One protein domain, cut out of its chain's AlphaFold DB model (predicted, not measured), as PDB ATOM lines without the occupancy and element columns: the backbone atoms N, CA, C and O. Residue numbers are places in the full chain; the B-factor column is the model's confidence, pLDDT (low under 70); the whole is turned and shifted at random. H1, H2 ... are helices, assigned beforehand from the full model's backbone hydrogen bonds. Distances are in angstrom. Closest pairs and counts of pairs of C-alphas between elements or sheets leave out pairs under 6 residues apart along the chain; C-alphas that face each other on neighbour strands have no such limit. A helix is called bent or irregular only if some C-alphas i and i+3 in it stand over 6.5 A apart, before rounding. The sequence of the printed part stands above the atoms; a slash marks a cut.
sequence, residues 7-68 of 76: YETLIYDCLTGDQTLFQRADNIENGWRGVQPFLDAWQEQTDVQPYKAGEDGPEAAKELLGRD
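This is residues 7 to 68 of the 76 residues of the protein "Glucose-6-phosphate 1-dehydrogenase" of Pseudomonas fluorescens (UniProt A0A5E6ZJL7). The model is an open U: bent helix H2 is the base, one arm leads to H1, and the long link and H3 make the other arm. Its middle is empty, and no helix touches another. The printed part has 62 residues with three named helices, H1, H2 and H3 in that order, and no named strand; the class is all helix. It is extended, with a radius of gyration of the C-alphas of 18.6 A, and spans 47 by 30 by 24 A.

H2, residues 25 to 44, was assigned as one helix by its hydrogen bonds but is bent: C-alphas 34 and 37 are 7.0 A apart. Its arms, H2a, residues 25 to 34, and H2b, residues 37 to 44, stand at a steep tilt of 45 degrees. H1, residues 7 to 16, and H3, residues 59 to 66, are apart from each other and from both arms. Every O i to N i+4 pair is within hydrogen-bond range in H1 and H2a, and 3 of 4 in H2b and in H3.

H2a measures 14.3 A, H2b 11.4 A, H1 14.2 A and H3 10.5 A. C-alpha 25 is at (71.883, 203.324, 340.587), C-alpha 66 at (105.812, 194.924, 343.290).

The printed part has no cut. The link from H2 to H3, 14 residues, is long. No printed residue is under 70 in pLDDT.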
ATOM      1  N   TYR A   7      73.287 185.951 329.221       92.81
ATOM      2  CA  TYR A   7      72.097 186.733 328.866       92.81
ATOM      3  C   TYR A   7      70.785 185.991 329.127       92.81
ATOM      4  O   TYR A   7      69.813 186.629 329.520       92.81
ATOM      5  N   GLU A   8      70.744 184.665 328.949       93.12
ATOM      6  CA  GLU A   8      69.562 183.867 329.303       93.12
ATOM      7  C   GLU A   8      69.211 184.028 330.785       93.12
ATOM      8  O   GLU A   8      68.047 184.256 331.112       93.12
ATOM      9  N   THR A   9      70.219 183.983 331.662       92.19
ATOM     10  CA  THR A   9      70.055 184.225 333.101       92.19
ATOM     11  C   THR A   9      69.528 185.632 333.367       92.19
ATOM     12  O   THR A   9      68.499 185.779 334.013       92.19
ATOM     13  N   LEU A  10      70.161 186.668 332.805       94.06
ATOM     14  CA  LEU A  10      69.746 188.056 333.042       94.06
ATOM     15  C   LEU A  10      68.309 188.334 332.577       94.06
ATOM     16  O   LEU A  10      67.568 189.055 333.243       94.06
ATOM     17  N   ILE A  11      67.895 187.768 331.440       93.81
ATOM     18  CA  ILE A  11      66.522 187.922 330.943       93.81
ATOM     19  C   ILE A  11      65.537 187.202 331.867       93.81
ATOM     20  O   ILE A  11      64.494 187.766 332.194       93.81
ATOM     21  N   TYR A  12      65.854 185.980 332.300       93.56
ATOM     22  CA  TYR A  12      65.016 185.241 333.241       93.56
ATOM     23  C   TYR A  12      64.856 185.993 334.570       93.56
ATOM     24  O   TYR A  12      63.727 186.176 335.023       93.56
ATOM     25  N   ASP A  13      65.954 186.487 335.142       93.69
ATOM     26  CA  ASP A  13      65.970 187.235 336.404       93.69
ATOM     27  C   ASP A  13      65.147 188.528 336.299       93.69
ATOM     28  O   ASP A  13      64.347 188.846 337.180       93.69
ATOM     29  N   CYS A  14      65.231 189.225 335.160       94.12
ATOM     30  CA  CYS A  14      64.389 190.388 334.869       94.12
ATOM     31  C   CYS A  14      62.888 190.043 334.880       94.12
ATOM     32  O   CYS A  14      62.082 190.790 335.437       94.12
ATOM     33  N   LEU A  15      62.500 188.901 334.296       95.56
ATOM     34  CA  LEU A  15      61.100 188.463 334.241       95.56
ATOM     35  C   LEU A  15      60.571 187.976 335.596       95.56
ATOM     36  O   LEU A  15      59.374 188.095 335.858       95.56
ATOM     37  N   THR A  16      61.433 187.418 336.447       95.94
ATOM     38  CA  THR A  16      61.063 186.932 337.788       95.94
ATOM     39  C   THR A  16      61.199 187.994 338.878       95.94
ATOM     40  O   THR A  16      60.706 187.790 339.988       95.94
ATOM     41  N   GLY A  17      61.798 189.144 338.556       94.56
ATOM     42  CA  GLY A  17      62.003 190.256 339.480       94.56
ATOM     43  C   GLY A  17      63.225 190.097 340.387       94.56
ATOM     44  O   GLY A  17      63.311 190.797 341.397       94.56
ATOM     45  N   ASP A  18      64.164 189.209 340.049       94.81
ATOM     46  CA  ASP A  18      65.446 189.093 340.742       94.81
ATOM     47  C   ASP A  18      66.423 190.167 340.237       94.81
ATOM     48  O   ASP A  18      66.763 190.245 339.057       94.81
ATOM     49  N   GLN A  19      66.871 191.030 341.147       93.25
ATOM     50  CA  GLN A  19      67.745 192.164 340.835       93.25
ATOM     51  C   GLN A  19      69.220 191.900 341.174       93.25
ATOM     52  O   GLN A  19      70.048 192.794 341.017       93.25
ATOM     53  N   THR A  20      69.574 190.698 341.635       93.44
ATOM     54  CA  THR A  20      70.899 190.387 342.200       93.44
ATOM     55  C   THR A  20      72.052 190.630 341.221       93.44
ATOM     56  O   THR A  20      73.121 191.084 341.626       93.44
ATOM     57  N   LEU A  21      71.843 190.360 339.931       93.44
ATOM     58  CA  LEU A  21      72.856 190.528 338.881       93.44
ATOM     59  C   LEU A  21      72.797 191.891 338.175       93.44
ATOM     60  O   LEU A  21      73.553 192.135 337.232       93.44
ATOM     61  N   PHE A  22      71.924 192.793 338.626       94.44
ATOM     62  CA  PHE A  22      71.778 194.127 338.060       94.44
ATOM     63  C   PHE A  22      72.507 195.166 338.909       94.44
ATOM     64  O   PHE A  22      72.532 195.120 340.139       94.44
ATOM     65  N   GLN A  23      73.106 196.145 338.236       94.50
ATOM     66  CA  GLN A  23      73.751 197.260 338.913       94.50
ATOM     67  C   GLN A  23      72.694 198.214 339.470       94.50
ATOM     68  O   GLN A  23      71.802 198.665 338.751       94.50
ATOM     69  N   ARG A  24      72.815 198.552 340.755       95.56
ATOM     70  CA  ARG A  24      71.986 199.582 341.387       95.56
ATOM     71  C   ARG A  24      72.476 200.977 341.003       95.56
ATOM     72  O   ARG A  24      73.671 201.181 340.799       95.56
ATOM     73  N   ALA A  25      71.564 201.945 340.959       95.19
ATOM     74  CA  ALA A  25      71.883 203.324 340.587       95.19
ATOM     75  C   ALA A  25      72.964 203.951 341.487       95.19
ATOM     76  O   ALA A  25      73.927 204.522 340.987       95.19
ATOM     77  N   ASP A  26      72.865 203.756 342.802       96.44
ATOM     78  CA  ASP A  26      73.862 204.237 343.763       96.44
ATOM     79  C   ASP A  26      75.242 203.595 343.552       96.44
ATOM     80  O   ASP A  26      76.266 204.272 343.645       96.44
ATOM     81  N   ASN A  27      75.296 202.306 343.216       95.12
ATOM     82  CA  ASN A  27      76.552 201.638 342.871       95.12
ATOM     83  C   ASN A  27      77.167 202.212 341.588       95.12
ATOM     84  O   ASN A  27      78.378 202.416 341.537       95.12
ATOM     85  N   ILE A  28      76.343 202.515 340.579       96.50
ATOM     86  CA  ILE A  28      76.793 203.141 339.328       96.50
ATOM     87  C   ILE A  28      77.379 204.530 339.607       96.50
ATOM     88  O   ILE A  28      78.486 204.829 339.164       96.50
ATOM     89  N   GLU A  29      76.679 205.363 340.378       97.50
ATOM     90  CA  GLU A  29      77.140 206.708 340.746       97.50
ATOM     91  C   GLU A  29      78.450 206.673 341.544       97.50
ATOM     92  O   GLU A  29      79.367 207.454 341.284       97.50
ATOM     93  N   ASN A  30      78.571 205.745 342.498       97.44
ATOM     94  CA  ASN A  30      79.800 205.561 343.267       97.44
ATOM     95  C   ASN A  30      80.954 205.042 342.395       97.44
ATOM     96  O   ASN A  30      82.085 205.502 342.556       97.44
ATOM     97  N   GLY A  31      80.675 204.133 341.456       96.81
ATOM     98  CA  GLY A  31      81.654 203.655 340.480       96.81
ATOM     99  C   GLY A  31      82.208 204.797 339.631       96.81
ATOM    100  O   GLY A  31      83.424 204.964 339.535       96.81
ATOM    101  N   TRP A  32      81.326 205.653 339.107       97.25
ATOM    102  CA  TRP A  32      81.731 206.849 338.365       97.25
ATOM    103  C   TRP A  32      82.522 207.833 339.221       97.25
ATOM    104  O   TRP A  32      83.577 208.287 338.788       97.25
ATOM    105  N   ARG A  33      82.092 208.107 340.458       97.88
ATOM    106  CA  ARG A  33      82.861 208.951 341.392       97.88
ATOM    107  C   ARG A  33      84.271 208.423 341.653       97.88
ATOM    108  O   ARG A  33      85.174 209.227 341.850       97.88
ATOM    109  N   GLY A  34      84.457 207.103 341.681       97.38
ATOM    110  CA  GLY A  34      85.773 206.489 341.854       97.38
ATOM    111  C   GLY A  34      86.677 206.647 340.630       97.38
ATOM    112  O   GLY A  34      87.868 206.899 340.786       97.38
ATOM    113  N   VAL A  35      86.123 206.520 339.421       97.38
ATOM    114  CA  VAL A  35      86.895 206.545 338.164       97.38
ATOM    115  C   VAL A  35      87.125 207.968 337.635       97.38
ATOM    116  O   VAL A  35      88.164 208.222 337.027       97.38
ATOM    117  N   GLN A  36      86.212 208.910 337.894       97.56
ATOM    118  CA  GLN A  36      86.257 210.269 337.335       97.56
ATOM    119  C   GLN A  36      87.597 211.000 337.551       97.56
ATOM    120  O   GLN A  36      88.127 211.511 336.567       97.56
ATOM    121  N   PRO A  37      88.221 210.995 338.751       96.56
ATOM    122  CA  PRO A  37      89.490 211.698 338.953       96.56
ATOM    123  C   PRO A  37      90.628 211.179 338.065       96.56
ATOM    124  O   PRO A  37      91.495 211.950 337.660       96.56
ATOM    125  N   PHE A  38      90.629 209.882 337.736       94.06
ATOM    126  CA  PHE A  38      91.614 209.298 336.823       94.06
ATOM    127  C   PHE A  38      91.380 209.752 335.384       94.06
ATOM    128  O   PHE A  38      92.343 210.027 334.675       94.06
ATOM    129  N   LEU A  39      90.116 209.853 334.957       94.50
ATOM    130  CA  LEU A  39      89.767 210.347 333.624       94.50
ATOM    131  C   LEU A  39      90.129 211.823 333.460       94.50
ATOM    132  O   LEU A  39      90.659 212.193 332.418       94.50
ATOM    133  N   ASP A  40      89.880 212.641 334.483       95.38
ATOM    134  CA  ASP A  40      90.241 214.060 334.475       95.38
ATOM    135  C   ASP A  40      91.768 214.226 334.397       95.38
ATOM    136  O   ASP A  40      92.268 214.949 333.540       95.38
ATOM    137  N   ALA A  41      92.526 213.477 335.208       93.12
ATOM    138  CA  ALA A  41      93.990 213.492 335.162       93.12
ATOM    139  C   ALA A  41      94.550 213.002 333.811       93.12
ATOM    140  O   ALA A  41      95.543 213.536 333.313       93.12
ATOM    141  N   TRP A  42      93.903 212.011 333.192       92.69
ATOM    142  CA  TRP A  42      94.313 211.464 331.898       92.69
ATOM    143  C   TRP A  42      94.166 212.466 330.747       92.69
ATOM    144  O   TRP A  42      94.903 212.395 329.767       92.69
ATOM    145  N   GLN A  43      93.235 213.420 330.849       92.19
ATOM    146  CA  GLN A  43      93.100 214.481 329.844       92.19
ATOM    147  C   GLN A  43      94.327 215.401 329.807       92.19
ATOM    148  O   GLN A  43      94.637 215.963 328.757       92.19
ATOM    149  N   GLU A  44      95.029 215.543 330.931       90.94
ATOM    150  CA  GLU A  44      96.213 216.395 331.061       90.94
ATOM    151  C   GLU A  44      97.523 215.622 330.844       90.94
ATOM    152  O   GLU A  44      98.505 216.188 330.362       90.94
ATOM    153  N   GLN A  45      97.548 214.328 331.182       83.69
ATOM    154  CA  GLN A  45      98.715 213.455 331.057       83.69
ATOM    155  C   GLN A  45      98.361 212.182 330.285       83.69
ATOM    156  O   GLN A  45      97.745 211.262 330.815       83.69
ATOM    157  N   THR A  46      98.804 212.121 329.030       81.44
ATOM    158  CA  THR A  46      98.474 211.043 328.086       81.44
ATOM    159  C   THR A  46      99.633 210.072 327.843       81.44
ATOM    160  O   THR A  46      99.697 209.468 326.772       81.44
ATOM    161  N   ASP A  47     100.598 209.966 328.761       88.88
ATOM    162  CA  ASP A  47     101.698 209.013 328.585       88.88
ATOM    163  C   ASP A  47     101.176 207.580 328.731       88.88
ATOM    164  O   ASP A  47     100.578 207.209 329.742       88.88
ATOM    165  N   VAL A  48     101.385 206.775 327.692       90.44
ATOM    166  CA  VAL A  48     100.923 205.388 327.620       90.44
ATOM    167  C   VAL A  48     102.137 204.495 327.486       90.44
ATOM    168  O   VAL A  48     102.927 204.649 326.560       90.44
ATOM    169  N   GLN A  49     102.244 203.510 328.373       92.69
ATOM    170  CA  GLN A  49     103.298 202.505 328.318       92.69
ATOM    171  C   GLN A  49     102.899 201.391 327.335       92.69
ATOM    172  O   GLN A  49     101.958 200.642 327.619       92.69
ATOM    173  N   PRO A  50     103.561 201.269 326.167       94.00
ATOM    174  CA  PRO A  50     103.239 200.234 325.199       94.00
ATOM    175  C   PRO A  50     103.741 198.866 325.674       94.00
ATOM    176  O   PRO A  50     104.694 198.757 326.444       94.00
ATOM    177  N   TYR A  51     103.132 197.811 325.151       95.00
ATOM    178  CA  TYR A  51     103.572 196.433 325.343       95.00
ATOM    179  C   TYR A  51     103.289 195.628 324.076       95.00
ATOM    180  O   TYR A  51     102.488 196.035 323.226       95.00
ATOM    181  N   LYS A  52     103.978 194.501 323.903       94.25
ATOM    182  CA  LYS A  52     103.833 193.688 322.698       94.25
ATOM    183  C   LYS A  52     102.556 192.849 322.769       94.25
ATOM    184  O   LYS A  52     102.206 192.300 323.810       94.25
ATOM    185  N   ALA A  53     101.878 192.693 321.634       94.06
ATOM    186  CA  ALA A  53     100.737 191.790 321.535       94.06
ATOM    187  C   ALA A  53     101.138 190.345 321.893       94.06
ATOM    188  O   ALA A  53     102.141 189.834 321.388       94.06
ATOM    189  N   GLY A  54     100.328 189.698 322.734       90.44
ATOM    190  CA  GLY A  54     100.587 188.356 323.264       90.44
ATOM    191  C   GLY A  54     101.360 188.328 324.587       90.44
ATOM    192  O   GLY A  54     101.557 187.246 325.124       90.44
ATOM    193  N   GLU A  55     101.786 189.483 325.109       91.06
ATOM    194  CA  GLU A  55     102.346 189.614 326.461       91.06
ATOM    195  C   GLU A  55     101.280 190.096 327.464       91.06
ATOM    196  O   GLU A  55     100.247 190.647 327.078       91.06
ATOM    197  N   ASP A  56     101.571 189.945 328.761       89.75
ATOM    198  CA  ASP A  56     100.659 190.259 329.877       89.75
ATOM    199  C   ASP A  56     100.569 191.759 330.227       89.75
ATOM    200  O   ASP A  56      99.964 192.136 331.233       89.75
ATOM    201  N   GLY A  57     101.188 192.632 329.429       91.94
ATOM    202  CA  GLY A  57     101.236 194.076 329.667       91.94
ATOM    203  C   GLY A  57     102.654 194.631 329.863       91.94
ATOM    204  O   GLY A  57     103.637 193.895 329.769       91.94
ATOM    205  N   PRO A  58     102.784 195.946 330.115       94.94
ATOM    206  CA  PRO A  58     104.077 196.611 330.273       94.94
ATOM    207  C   PRO A  58     104.740 196.276 331.618       94.94
ATOM    208  O   PRO A  58     104.063 195.990 332.607       94.94
ATOM    209  N   GLU A  59     106.067 196.415 331.706       92.81
ATOM    210  CA  GLU A  59     106.821 196.203 332.959       92.81
ATOM    211  C   GLU A  59     106.319 197.087 334.115       92.81
ATOM    212  O   GLU A  59     106.237 196.629 335.256       92.81
ATOM    213  N   ALA A  60     105.849 198.304 333.813       93.81
ATOM    214  CA  ALA A  60     105.230 199.205 334.786       93.81
ATOM    215  C   ALA A  60     104.042 198.565 335.542       93.81
ATOM    216  O   ALA A  60     103.800 198.892 336.705       93.81
ATOM    217  N   ALA A  61     103.318 197.620 334.927       93.81
ATOM    218  CA  ALA A  61     102.230 196.893 335.583       93.81
ATOM    219  C   ALA A  61     102.740 195.892 336.636       93.81
ATOM    220  O   ALA A  61     102.080 195.683 337.657       93.81
ATOM    221  N   LYS A  62     103.915 195.282 336.421       93.56
ATOM    222  CA  LYS A  62     104.573 194.408 337.410       93.56
ATOM    223  C   LYS A  62     105.159 195.233 338.548       93.56
ATOM    224  O   LYS A  62     104.970 194.888 339.712       93.56
ATOM    225  N   GLU A  63     105.808 196.350 338.220       95.38
ATOM    226  CA  GLU A  63     106.345 197.285 339.210       95.38
ATOM    227  C   GLU A  63     105.252 197.836 340.131       95.38
ATOM    228  O   GLU A  63     105.475 197.947 341.336       95.38
ATOM    229  N   LEU A  64     104.062 198.135 339.592       94.94
ATOM    230  CA  LEU A  64     102.921 198.629 340.365       94.94
ATOM    231  C   LEU A  64     102.562 197.695 341.527       94.94
ATOM    232  O   LEU A  64     102.462 198.159 342.660       94.94
ATOM    233  N   LEU A  65     102.400 196.392 341.266       95.62
ATOM    234  CA  LEU A  65     102.125 195.413 342.324       95.62
ATOM    235  C   LEU A  65     103.354 195.123 343.192       95.62
ATOM    236  O   LEU A  65     103.218 194.904 344.398       95.62
ATOM    237  N   GLY A  66     104.549 195.156 342.595       96.69
ATOM    238  CA  GLY A  66     105.812 194.924 343.290       96.69
ATOM    239  C   GLY A  66     106.068 195.915 344.428       96.69
ATOM    240  O   GLY A  66     106.653 195.529 345.439       96.69
ATOM    241  N   ARG A  67     105.560 197.153 344.325       96.38
ATOM    242  CA  ARG A  67     105.607 198.164 345.403       96.38
ATOM    243  C   ARG A  67     104.960 197.683 346.703       96.38
ATOM    244  O   ARG A  67     105.454 198.014 347.776       96.38
ATOM    245  N   ASP A  68     103.927 196.850 346.597       97.06
ATOM    246  CA  ASP A  68     103.214 196.255 347.732       97.06
ATOM    247  C   ASP A  68     103.642 194.797 348.002       97.06
ATOM    248  O   ASP A  68     102.971 194.072 348.740       97.06
TER     249      ASP A  68